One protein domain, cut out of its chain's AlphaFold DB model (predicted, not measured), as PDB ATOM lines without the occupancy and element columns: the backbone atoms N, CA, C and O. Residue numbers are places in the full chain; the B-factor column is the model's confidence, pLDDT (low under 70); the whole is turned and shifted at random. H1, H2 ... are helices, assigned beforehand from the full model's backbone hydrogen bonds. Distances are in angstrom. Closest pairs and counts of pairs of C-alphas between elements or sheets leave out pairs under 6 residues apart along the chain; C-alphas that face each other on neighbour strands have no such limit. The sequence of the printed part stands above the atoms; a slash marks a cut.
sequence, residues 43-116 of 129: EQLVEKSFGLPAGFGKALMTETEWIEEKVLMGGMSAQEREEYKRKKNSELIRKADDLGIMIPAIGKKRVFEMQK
ATOM      1  N   GLU A  43     154.468 149.631 164.608       91.19
ATOM      2  CA  GLU A  43     153.409 150.525 165.069       91.19
ATOM      3  C   GLU A  43     152.037 149.849 164.992       91.19
ATOM      4  O   GLU A  43     151.262 149.884 165.945       91.19
ATOM      5  N   GLN A  44     151.757 149.159 163.884       89.69
ATOM      6  CA  GLN A  44     150.505 148.422 163.699       89.69
ATOM      7  C   GLN A  44     150.434 147.203 164.619       89.69
ATOM      8  O   GLN A  44     149.351 146.793 165.044       89.69
ATOM      9  N   LEU A  45     151.584 146.602 164.945       89.69
ATOM     10  CA  LEU A  45     151.648 145.501 165.902       89.69
ATOM     11  C   LEU A  45     151.353 145.986 167.326       89.69
ATOM     12  O   LEU A  45     150.616 145.298 168.033       89.69
ATOM     13  N   VAL A  46     151.853 147.161 167.720       90.88
ATOM     14  CA  VAL A  46     151.525 147.829 168.993       90.88
ATOM     15  C   VAL A  46     150.025 148.116 169.053       90.88
ATOM     16  O   VAL A  46     149.349 147.703 169.998       90.88
ATOM     17  N   GLU A  47     149.483 148.748 168.010       91.19
ATOM     18  CA  GLU A  47     148.065 149.103 167.914       91.19
ATOM     19  C   GLU A  47     147.168 147.877 168.049       91.19
ATOM     20  O   GLU A  47     146.239 147.857 168.858       91.19
ATOM     21  N   LYS A  48     147.495 146.800 167.333       89.12
ATOM     22  CA  LYS A  48     146.752 145.543 167.411       89.12
ATOM     23  C   LYS A  48     146.905 144.850 168.765       89.12
ATOM     24  O   LYS A  48     145.933 144.290 169.269       89.12
ATOM     25  N   SER A  49     148.103 144.861 169.347       88.88
ATOM     26  CA  SER A  49     148.400 144.130 170.586       88.88
ATOM     27  C   SER A  49     147.742 144.762 171.802       88.88
ATOM     28  O   SER A  49     147.223 144.038 172.649       88.88
ATOM     29  N   PHE A  50     147.717 146.093 171.862       89.50
ATOM     30  CA  PHE A  50     147.093 146.835 172.954       89.50
ATOM     31  C   PHE A  50     145.687 147.333 172.615       89.50
ATOM     32  O   PHE A  50     145.028 147.893 173.479       89.50
ATOM     33  N   GLY A  51     145.181 147.112 171.399       87.06
ATOM     34  CA  GLY A  51     143.844 147.554 170.992       87.06
ATOM     35  C   GLY A  51     143.712 149.075 170.898       87.06
ATOM     36  O   GLY A  51     142.677 149.615 171.288       87.06
ATOM     37  N   LEU A  52     144.757 149.750 170.421       87.06
ATOM     38  CA  LEU A  52     144.758 151.189 170.165       87.06
ATOM     39  C   LEU A  52     144.199 151.485 168.764       87.06
ATOM     40  O   LEU A  52     144.274 150.625 167.880       87.06
ATOM     41  N   PRO A  53     143.658 152.691 168.528       87.31
ATOM     42  CA  PRO A  53     143.293 153.117 167.184       87.31
ATOM     43  C   PRO A  53     144.522 153.251 166.279       87.31
ATOM     44  O   PRO A  53     145.645 153.451 166.747       87.31
ATOM     45  N   ALA A  54     144.290 153.179 164.971       86.62
ATOM     46  CA  ALA A  54     145.350 153.316 163.982       86.62
ATOM     47  C   ALA A  54     146.038 154.691 164.071       86.62
ATOM     48  O   ALA A  54     145.370 155.717 164.198       86.62
ATOM     49  N   GLY A  55     147.367 154.711 163.980       85.56
ATOM     50  CA  GLY A  55     148.207 155.907 164.062       85.56
ATOM     51  C   GLY A  55     148.720 156.242 165.468       85.56
ATOM     52  O   GLY A  55     149.611 157.083 165.591       85.56
ATOM     53  N   PHE A  56     148.213 155.582 166.513       87.00
ATOM     54  CA  PHE A  56     148.601 155.852 167.902       87.00
ATOM     55  C   PHE A  56     149.782 155.000 168.380       87.00
ATOM     56  O   PHE A  56     150.363 155.324 169.414       87.00
ATOM     57  N   GLY A  57     150.186 153.962 167.636       87.62
ATOM     58  CA  GLY A  57     151.305 153.091 168.012       87.62
ATOM     59  C   GLY A  57     152.592 153.882 168.247       87.62
ATOM     60  O   GLY A  57     153.084 153.937 169.372       87.62
ATOM     61  N   LYS A  58     153.073 154.589 167.216       90.19
ATOM     62  CA  LYS A  58     154.270 155.451 167.306       90.19
ATOM     63  C   LYS A  58     154.102 156.709 168.154       90.19
ATOM     64  O   LYS A  58     155.092 157.315 168.544       90.19
ATOM     65  N   ALA A  59     152.865 157.154 168.372       88.44
ATOM     66  CA  ALA A  59     152.601 158.368 169.141       88.44
ATOM     67  C   ALA A  59     152.756 158.125 170.649       88.44
ATOM     68  O   ALA A  59     153.113 159.035 171.390       88.44
ATOM     69  N   LEU A  60     152.486 156.895 171.098       89.88
ATOM     70  CA  LEU A  60     152.453 156.539 172.517       89.88
ATOM     71  C   LEU A  60     153.631 155.661 172.944       89.88
ATOM     72  O   LEU A  60     153.933 155.586 174.140       89.88
ATOM     73  N   MET A  61     154.296 155.013 171.990       92.56
ATOM     74  CA  MET A  61     155.377 154.071 172.241       92.56
ATOM     75  C   MET A  61     156.443 154.159 171.148       92.56
ATOM     76  O   MET A  61     156.137 154.320 169.968       92.56
ATOM     77  N   THR A  62     157.698 154.039 171.553       93.00
ATOM     78  CA  THR A  62     158.856 153.921 170.663       93.00
ATOM     79  C   THR A  62     159.075 152.471 170.226       93.00
ATOM     80  O   THR A  62     158.597 151.531 170.862       93.00
ATOM     81  N   GLU A  63     159.840 152.264 169.153       91.94
ATOM     82  CA  GLU A  63     160.183 150.913 168.693       91.94
ATOM     83  C   GLU A  63     160.962 150.125 169.760       91.94
ATOM     84  O   GLU A  63     160.716 148.936 169.958       91.94
ATOM     85  N   THR A  64     161.860 150.791 170.492       94.00
ATOM     86  CA  THR A  64     162.643 150.176 171.573       94.00
ATOM     87  C   THR A  64     161.751 149.710 172.718       94.00
ATOM     88  O   THR A  64     161.836 148.546 173.102       94.00
ATOM     89  N   GLU A  65     160.840 150.569 173.194       92.81
ATOM     90  CA  GLU A  65     159.846 150.183 174.205       92.81
ATOM     91  C   GLU A  65     159.022 148.986 173.707       92.81
ATOM     92  O   GLU A  65     158.858 148.006 174.422       92.81
ATOM     93  N   TRP A  66     158.571 148.983 172.448       93.75
ATOM     94  CA  TRP A  66     157.825 147.850 171.890       93.75
ATOM     95  C   TRP A  66     158.611 146.527 171.898       93.75
ATOM     96  O   TRP A  66     158.039 145.460 172.150       93.75
ATOM     97  N   ILE A  67     159.916 146.566 171.621       93.12
ATOM     98  CA  ILE A  67     160.772 145.375 171.669       93.12
ATOM     99  C   ILE A  67     160.841 144.828 173.100       93.12
ATOM    100  O   ILE A  67     160.663 143.623 173.290       93.12
ATOM    101  N   GLU A  68     161.031 145.695 174.095       94.25
ATOM    102  CA  GLU A  68     161.037 145.319 175.516       94.25
ATOM    103  C   GLU A  68     159.701 144.694 175.934       94.25
ATOM    104  O   GLU A  68     159.665 143.607 176.517       94.25
ATOM    105  N   GLU A  69     158.593 145.318 175.535       93.56
ATOM    106  CA  GLU A  69     157.234 144.830 175.777       93.56
ATOM    107  C   GLU A  69     157.002 143.441 175.169       93.56
ATOM    108  O   GLU A  69     156.384 142.568 175.788       93.56
ATOM    109  N   LYS A  70     157.525 143.183 173.964       92.88
ATOM    110  CA  LYS A  70     157.444 141.858 173.337       92.88
ATOM    111  C   LYS A  70     158.241 140.799 174.081       92.88
ATOM    112  O   LYS A  70     157.750 139.675 174.199       92.88
ATOM    113  N   VAL A  71     159.448 141.121 174.541       94.19
ATOM    114  CA  VAL A  71     160.274 140.182 175.312       94.19
ATOM    115  C   VAL A  71     159.570 139.833 176.619       94.19
ATOM    116  O   VAL A  71     159.419 138.652 176.936       94.19
ATOM    117  N   LEU A  72     159.041 140.841 177.313       92.75
ATOM    118  CA  LEU A  72     158.292 140.664 178.553       92.75
ATOM    119  C   LEU A  72     157.051 139.779 178.348       92.75
ATOM    120  O   LEU A  72     156.873 138.779 179.041       92.75
ATOM    121  N   MET A  73     156.228 140.082 177.339       92.44
ATOM    122  CA  MET A  73     155.044 139.280 177.001       92.44
ATOM    123  C   MET A  73     155.378 137.857 176.524       92.44
ATOM    124  O   MET A  73     154.517 136.971 176.600       92.44
ATOM    125  N   GLY A  74     156.586 137.635 176.000       90.56
ATOM    126  CA  GLY A  74     157.074 136.328 175.564       90.56
ATOM    127  C   GLY A  74     157.297 135.354 176.721       90.56
ATOM    128  O   GLY A  74     157.097 134.156 176.539       90.56
ATOM    129  N   GLY A  75     157.637 135.866 177.909       90.81
ATOM    130  CA  GLY A  75     157.806 135.070 179.129       90.81
ATOM    131  C   GLY A  75     156.511 134.791 179.901       90.81
ATOM    132  O   GLY A  75     156.511 133.961 180.803       90.81
ATOM    133  N   MET A  76     155.413 135.465 179.553       93.69
ATOM    134  CA  MET A  76     154.124 135.351 180.245       93.69
ATOM    135  C   MET A  76     153.242 134.243 179.660       93.69
ATOM    136  O   MET A  76     153.248 133.993 178.446       93.69
ATOM    137  N   SER A  77     152.397 133.644 180.501       94.19
ATOM    138  CA  SER A  77     151.298 132.790 180.047       94.19
ATOM    139  C   SER A  77     150.272 133.582 179.223       94.19
ATOM    140  O   SER A  77     150.234 134.813 179.233       94.19
ATOM    141  N   ALA A  78     149.403 132.882 178.488       90.50
ATOM    142  CA  ALA A  78     148.377 133.540 177.678       90.50
ATOM    143  C   ALA A  78     147.431 134.420 178.519       90.50
ATOM    144  O   ALA A  78     147.068 135.509 178.080       90.50
ATOM    145  N   GLN A  79     147.072 133.975 179.727       91.50
ATOM    146  CA  GLN A  79     146.185 134.715 180.625       91.50
ATOM    147  C   GLN A  79     146.868 135.964 181.194       91.50
ATOM    148  O   GLN A  79     146.306 137.057 181.111       91.50
ATOM    149  N   GLU A  80     148.101 135.824 181.686       90.94
ATOM    150  CA  GLU A  80     148.903 136.950 182.181       90.94
ATOM    151  C   GLU A  80     149.158 137.978 181.082       90.94
ATOM    152  O   GLU A  80     149.080 139.178 181.321       90.94
ATOM    153  N   ARG A  81     149.392 137.525 179.846       91.94
ATOM    154  CA  ARG A  81     149.610 138.413 178.705       91.94
ATOM    155  C   ARG A  81     148.380 139.258 178.389       91.94
ATOM    156  O   ARG A  81     148.521 140.435 178.073       91.94
ATOM    157  N   GLU A  82     147.180 138.689 178.450       90.44
ATOM    158  CA  GLU A  82     145.946 139.455 178.228       90.44
ATOM    159  C   GLU A  82     145.679 140.445 179.365       90.44
ATOM    160  O   GLU A  82     145.277 141.585 179.122       90.44
ATOM    161  N   GLU A  83     145.955 140.063 180.611       91.06
ATOM    162  CA  GLU A  83     145.881 140.987 181.740       91.06
ATOM    163  C   GLU A  83     146.888 142.133 181.609       91.06
ATOM    164  O   GLU A  83     146.517 143.304 181.735       91.06
ATOM    165  N   TYR A  84     148.123 141.802 181.245       92.44
ATOM    166  CA  TYR A  84     149.187 142.753 180.985       92.44
ATOM    167  C   TYR A  84     148.815 143.737 179.871       92.44
ATOM    168  O   TYR A  84     148.893 144.949 180.066       92.44
ATOM    169  N   LYS A  85     148.311 143.246 178.731       90.56
ATOM    170  CA  LYS A  85     147.845 144.095 177.624       90.56
ATOM    171  C   LYS A  85     146.740 145.058 178.048       90.56
ATOM    172  O   LYS A  85     146.756 146.209 177.620       90.56
ATOM    173  N   ARG A  86     145.788 144.622 178.885       88.06
ATOM    174  CA  ARG A  86     144.720 145.498 179.411       88.06
ATOM    175  C   ARG A  86     145.280 146.597 180.311       88.06
ATOM    176  O   ARG A  86     144.904 147.760 180.159       88.06
ATOM    177  N   LYS A  87     146.194 146.240 181.218       91.00
ATOM    178  CA  LYS A  87     146.870 147.208 182.088       91.00
ATOM    179  C   LYS A  87     147.660 148.219 181.257       91.00
ATOM    180  O   LYS A  87     147.454 149.421 181.402       91.00
ATOM    181  N   LYS A  88     148.473 147.735 180.316       91.75
ATOM    182  CA  LYS A  88     149.283 148.578 179.434       91.75
ATOM    183  C   LYS A  88     148.430 149.480 178.544       91.75
ATOM    184  O   LYS A  88     148.752 150.648 178.386       91.75
ATOM    185  N   ASN A  89     147.307 148.990 178.017       91.06
ATOM    186  CA  ASN A  89     146.359 149.826 177.276       91.06
ATOM    187  C   ASN A  89     145.870 151.012 178.125       91.06
ATOM    188  O   ASN A  89     145.877 152.140 177.644       91.06
ATOM    189  N   SER A  90     145.523 150.775 179.391       88.62
ATOM    190  CA  SER A  90     145.091 151.839 180.308       88.62
ATOM    191  C   SER A  90     146.205 152.857 180.574       88.62
ATOM    192  O   SER A  90     145.955 154.061 180.579       88.62
ATOM    193  N   GLU A  91     147.445 152.387 180.738       90.44
ATOM    194  CA  GLU A  91     148.623 153.253 180.880       90.44
ATOM    195  C   GLU A  91     148.866 154.104 179.628       90.44
ATOM    196  O   GLU A  91     149.149 155.294 179.746       90.44
ATOM    197  N   LEU A  92     148.712 153.526 178.434       89.75
ATOM    198  CA  LEU A  92     148.883 154.237 177.165       89.75
ATOM    199  C   LEU A  92     147.766 155.252 176.919       89.75
ATOM    200  O   LEU A  92     148.044 156.331 176.404       89.75
ATOM    201  N   ILE A  93     146.529 154.954 177.328       88.12
ATOM    202  CA  ILE A  93     145.429 155.927 177.291       88.12
ATOM    203  C   ILE A  93     145.730 157.106 178.217       88.12
ATOM    204  O   ILE A  93     145.579 158.248 177.798       88.12
ATOM    205  N   ARG A  94     146.207 156.848 179.443       87.69
ATOM    206  CA  ARG A  94     146.598 157.922 180.368       87.69
ATOM    207  C   ARG A  94     147.756 158.752 179.810       87.69
ATOM    208  O   ARG A  94     147.675 159.968 179.804       87.69
ATOM    209  N   LYS A  95     148.790 158.100 179.267       88.38
ATOM    210  CA  LYS A  95     149.919 158.782 178.613       88.38
ATOM    211  C   LYS A  95     149.453 159.648 177.439       88.38
ATOM    212  O   LYS A  95     150.007 160.714 177.218       88.38
ATOM    213  N   ALA A  96     148.452 159.202 176.684       87.69
ATOM    214  CA  ALA A  96     147.877 160.000 175.607       87.69
ATOM    215  C   ALA A  96     147.183 161.258 176.139       87.69
ATOM    216  O   ALA A  96     147.403 162.331 175.589       87.69
ATOM    217  N   ASP A  97     146.414 161.133 177.222       86.00
ATOM    218  CA  ASP A  97     145.766 162.262 177.900       86.00
ATOM    219  C   ASP A  97     146.802 163.274 178.419       86.00
ATOM    220  O   ASP A  97     146.709 164.463 178.117       86.00
ATOM    221  N   ASP A  98     147.871 162.788 179.064       87.31
ATOM    222  CA  ASP A  98     148.995 163.606 179.545       87.31
ATOM    223  C   ASP A  98     149.704 164.366 178.401       87.31
ATOM    224  O   ASP A  98     150.214 165.469 178.591       87.31
ATOM    225  N   LEU A  99     149.731 163.784 177.197       84.31
ATOM    226  CA  LEU A  99     150.302 164.388 175.986       84.31
ATOM    227  C   LEU A  99     149.300 165.266 175.211       84.31
ATOM    228  O   LEU A  99     149.651 165.806 174.160       84.31
ATOM    229  N   GLY A 100     148.053 165.393 175.677       86.06
ATOM    230  CA  GLY A 100     146.982 166.104 174.970       86.06
ATOM    231  C   GLY A 100     146.521 165.409 173.682       86.06
ATOM    232  O   GLY A 100     145.903 166.028 172.813       86.06
ATOM    233  N   ILE A 101     146.831 164.122 173.527       83.31
ATOM    234  CA  ILE A 101     146.466 163.295 172.381       83.31
ATOM    235  C   ILE A 101     145.075 162.702 172.634       83.31
ATOM    236  O   ILE A 101     144.906 161.752 173.397       83.31
ATOM    237  N   MET A 102     144.060 163.224 171.940       80.56
ATOM    238  CA  MET A 102     142.706 162.671 172.029       80.56
ATOM    239  C   MET A 102     142.610 161.317 171.319       80.56
ATOM    240  O   MET A 102     142.576 161.241 170.088       80.56
ATOM    241  N   ILE A 103     142.508 160.239 172.098       78.56
ATOM    242  CA  ILE A 103     142.191 158.908 171.573       78.56
ATOM    243  C   ILE A 103     140.672 158.821 171.353       78.56
ATOM    244  O   ILE A 103     139.916 158.916 172.324       78.56
ATOM    245  N   PRO A 104     140.185 158.608 170.114       75.81
ATOM    246  CA  PRO A 104     138.763 158.388 169.878       75.81
ATOM    247  C   PRO A 104     138.312 157.178 170.688       75.81
ATOM    248  O   PRO A 104     138.984 156.145 170.669       75.81
ATOM    249  N   ALA A 105     137.196 157.322 171.410       62.72
ATOM    250  CA  ALA A 105     136.712 156.329 172.362       62.72
ATOM    251  C   ALA A 105     136.784 154.921 171.756       62.72
ATOM    252  O   ALA A 105     135.981 154.570 170.886       62.72
ATOM    253  N   ILE A 106     137.763 154.131 172.214       59.44
ATOM    254  CA  ILE A 106     137.916 152.725 171.845       59.44
ATOM    255  C   ILE A 106     136.574 152.096 172.189       59.44
ATOM    256  O   ILE A 106     136.177 152.124 173.354       59.44
ATOM    257  N   GLY A 107     135.836 151.669 171.154       45.09
ATOM    258  CA  GLY A 107     134.398 151.417 171.211       45.09
ATOM    259  C   GLY A 107     133.966 150.852 172.561       45.09
ATOM    260  O   GLY A 107     134.516 149.846 173.009       45.09
ATOM    261  N   LYS A 108     133.002 151.538 173.192       43.16
ATOM    262  CA  LYS A 108     132.475 151.439 174.572       43.16
ATOM    263  C   LYS A 108     132.201 150.026 175.139       43.16
ATOM    264  O   LYS A 108     131.722 149.903 176.256       43.16
ATOM    265  N   LYS A 109     132.502 148.951 174.417       46.31
ATOM    266  CA  LYS A 109     132.262 147.560 174.801       46.31
ATOM    267  C   LYS A 109     133.301 146.965 175.764       46.31
ATOM    268  O   LYS A 109     132.976 145.973 176.395       46.31
ATOM    269  N   ARG A 110     134.513 147.535 175.911       46.91
ATOM    270  CA  ARG A 110     135.543 147.010 176.851       46.91
ATOM    271  C   ARG A 110     135.790 147.849 178.109       46.91
ATOM    272  O   ARG A 110     136.219 147.299 179.116       46.91
ATOM    273  N   VAL A 111     135.481 149.146 178.087       45.78
ATOM    274  CA  VAL A 111     135.722 150.044 179.237       45.78
ATOM    275  C   VAL A 111     134.707 149.817 180.368       45.78
ATOM    276  O   VAL A 111     135.043 149.944 181.542       45.78
ATOM    277  N   PHE A 112     133.479 149.401 180.038       43.19
ATOM    278  CA  PHE A 112     132.418 149.188 181.032       43.19
ATOM    279  C   PHE A 112     132.600 147.939 181.909       43.19
ATOM    280  O   PHE A 112     131.987 147.859 182.969       43.19
ATOM    281  N   GLU A 113     133.455 146.987 181.526       45.59
ATOM    282  CA  GLU A 113     133.707 145.790 182.344       45.59
ATOM    283  C   GLU A 113     134.838 146.005 183.369       45.59
ATOM    284  O   GLU A 113     134.850 145.378 184.427       45.59
ATOM    285  N   MET A 114     135.735 146.973 183.128       42.47
ATOM    286  CA  MET A 114     136.837 147.307 184.042       42.47
ATOM    287  C   MET A 114     136.366 147.959 185.347       42.47
ATOM    288  O   MET A 114     136.936 147.673 186.398       42.47
ATOM    289  N   GLN A 115     135.291 148.756 185.320       46.53
ATOM    290  CA  GLN A 115     134.732 149.339 186.550       46.53
ATOM    291  C   GLN A 115     134.111 148.295 187.490       46.53
ATOM    292  O   GLN A 115     133.880 148.592 188.659       46.53
ATOM    293  N   LYS A 116     133.844 147.072 187.011       48.34
ATOM    294  CA  LYS A 116     133.222 146.021 187.824       48.34
ATOM    295  C   LYS A 116     134.234 145.092 188.506       48.34
ATOM    296  O   LYS A 116     133.871 144.440 189.477       48.34
TER     297      LYS A 116
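This is residues 43 to 116 of the 129 residues of an uncharacterized protein of Methanosarcinales archaeon (UniProt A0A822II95). H3 and the long H4 form a V, with H1 over one face and H2 at its open end; a long link leads away to H5. The printed part has 74 residues with five named helices, H1 to H5, all helix; it is compact, with a radius of gyration of the C-alphas of 12.3 A and spans of 31 by 31 by 19 A.

Start at H1, residues 43 to 50; it touches H2, residues 57 to 60, closest at C-alphas Glu 43 and Gly 57, 4.4 A apart. H4, residues 78 to 98, touches H1 with residues 85 to 89 alone, closest at C-alphas Phe 50 and Asn 89, 5.3 A apart. H3, residues 63 to 75, is close to H4 but not clearly touching, at a shallow tilt of 26 degrees, opposite ways; the closest C-alphas, Met 73 and Arg 81, are 5.8 A apart. H5, residues 111 to 116, is apart from the other helices. Every O i to N i+4 pair is within hydrogen-bond range in H1, H3 and H4; H2 is too short for one; H5 has 0 of 2, but 2 of 3 O i to N i+3 pairs.

Find C-alpha 78 at (148.377, 133.540, 177.678); H4 runs 30.1 A to C-alpha 98 at (148.995, 163.606, 179.545). H3 measures 19.1 A.

The farthest C-alphas, Ser 77 and Gly 100, are 34.0 A apart. The printed part has no cut. H4 to H5 is a long link of 12 residues. Residues 105 to 116 have pLDDT under 70.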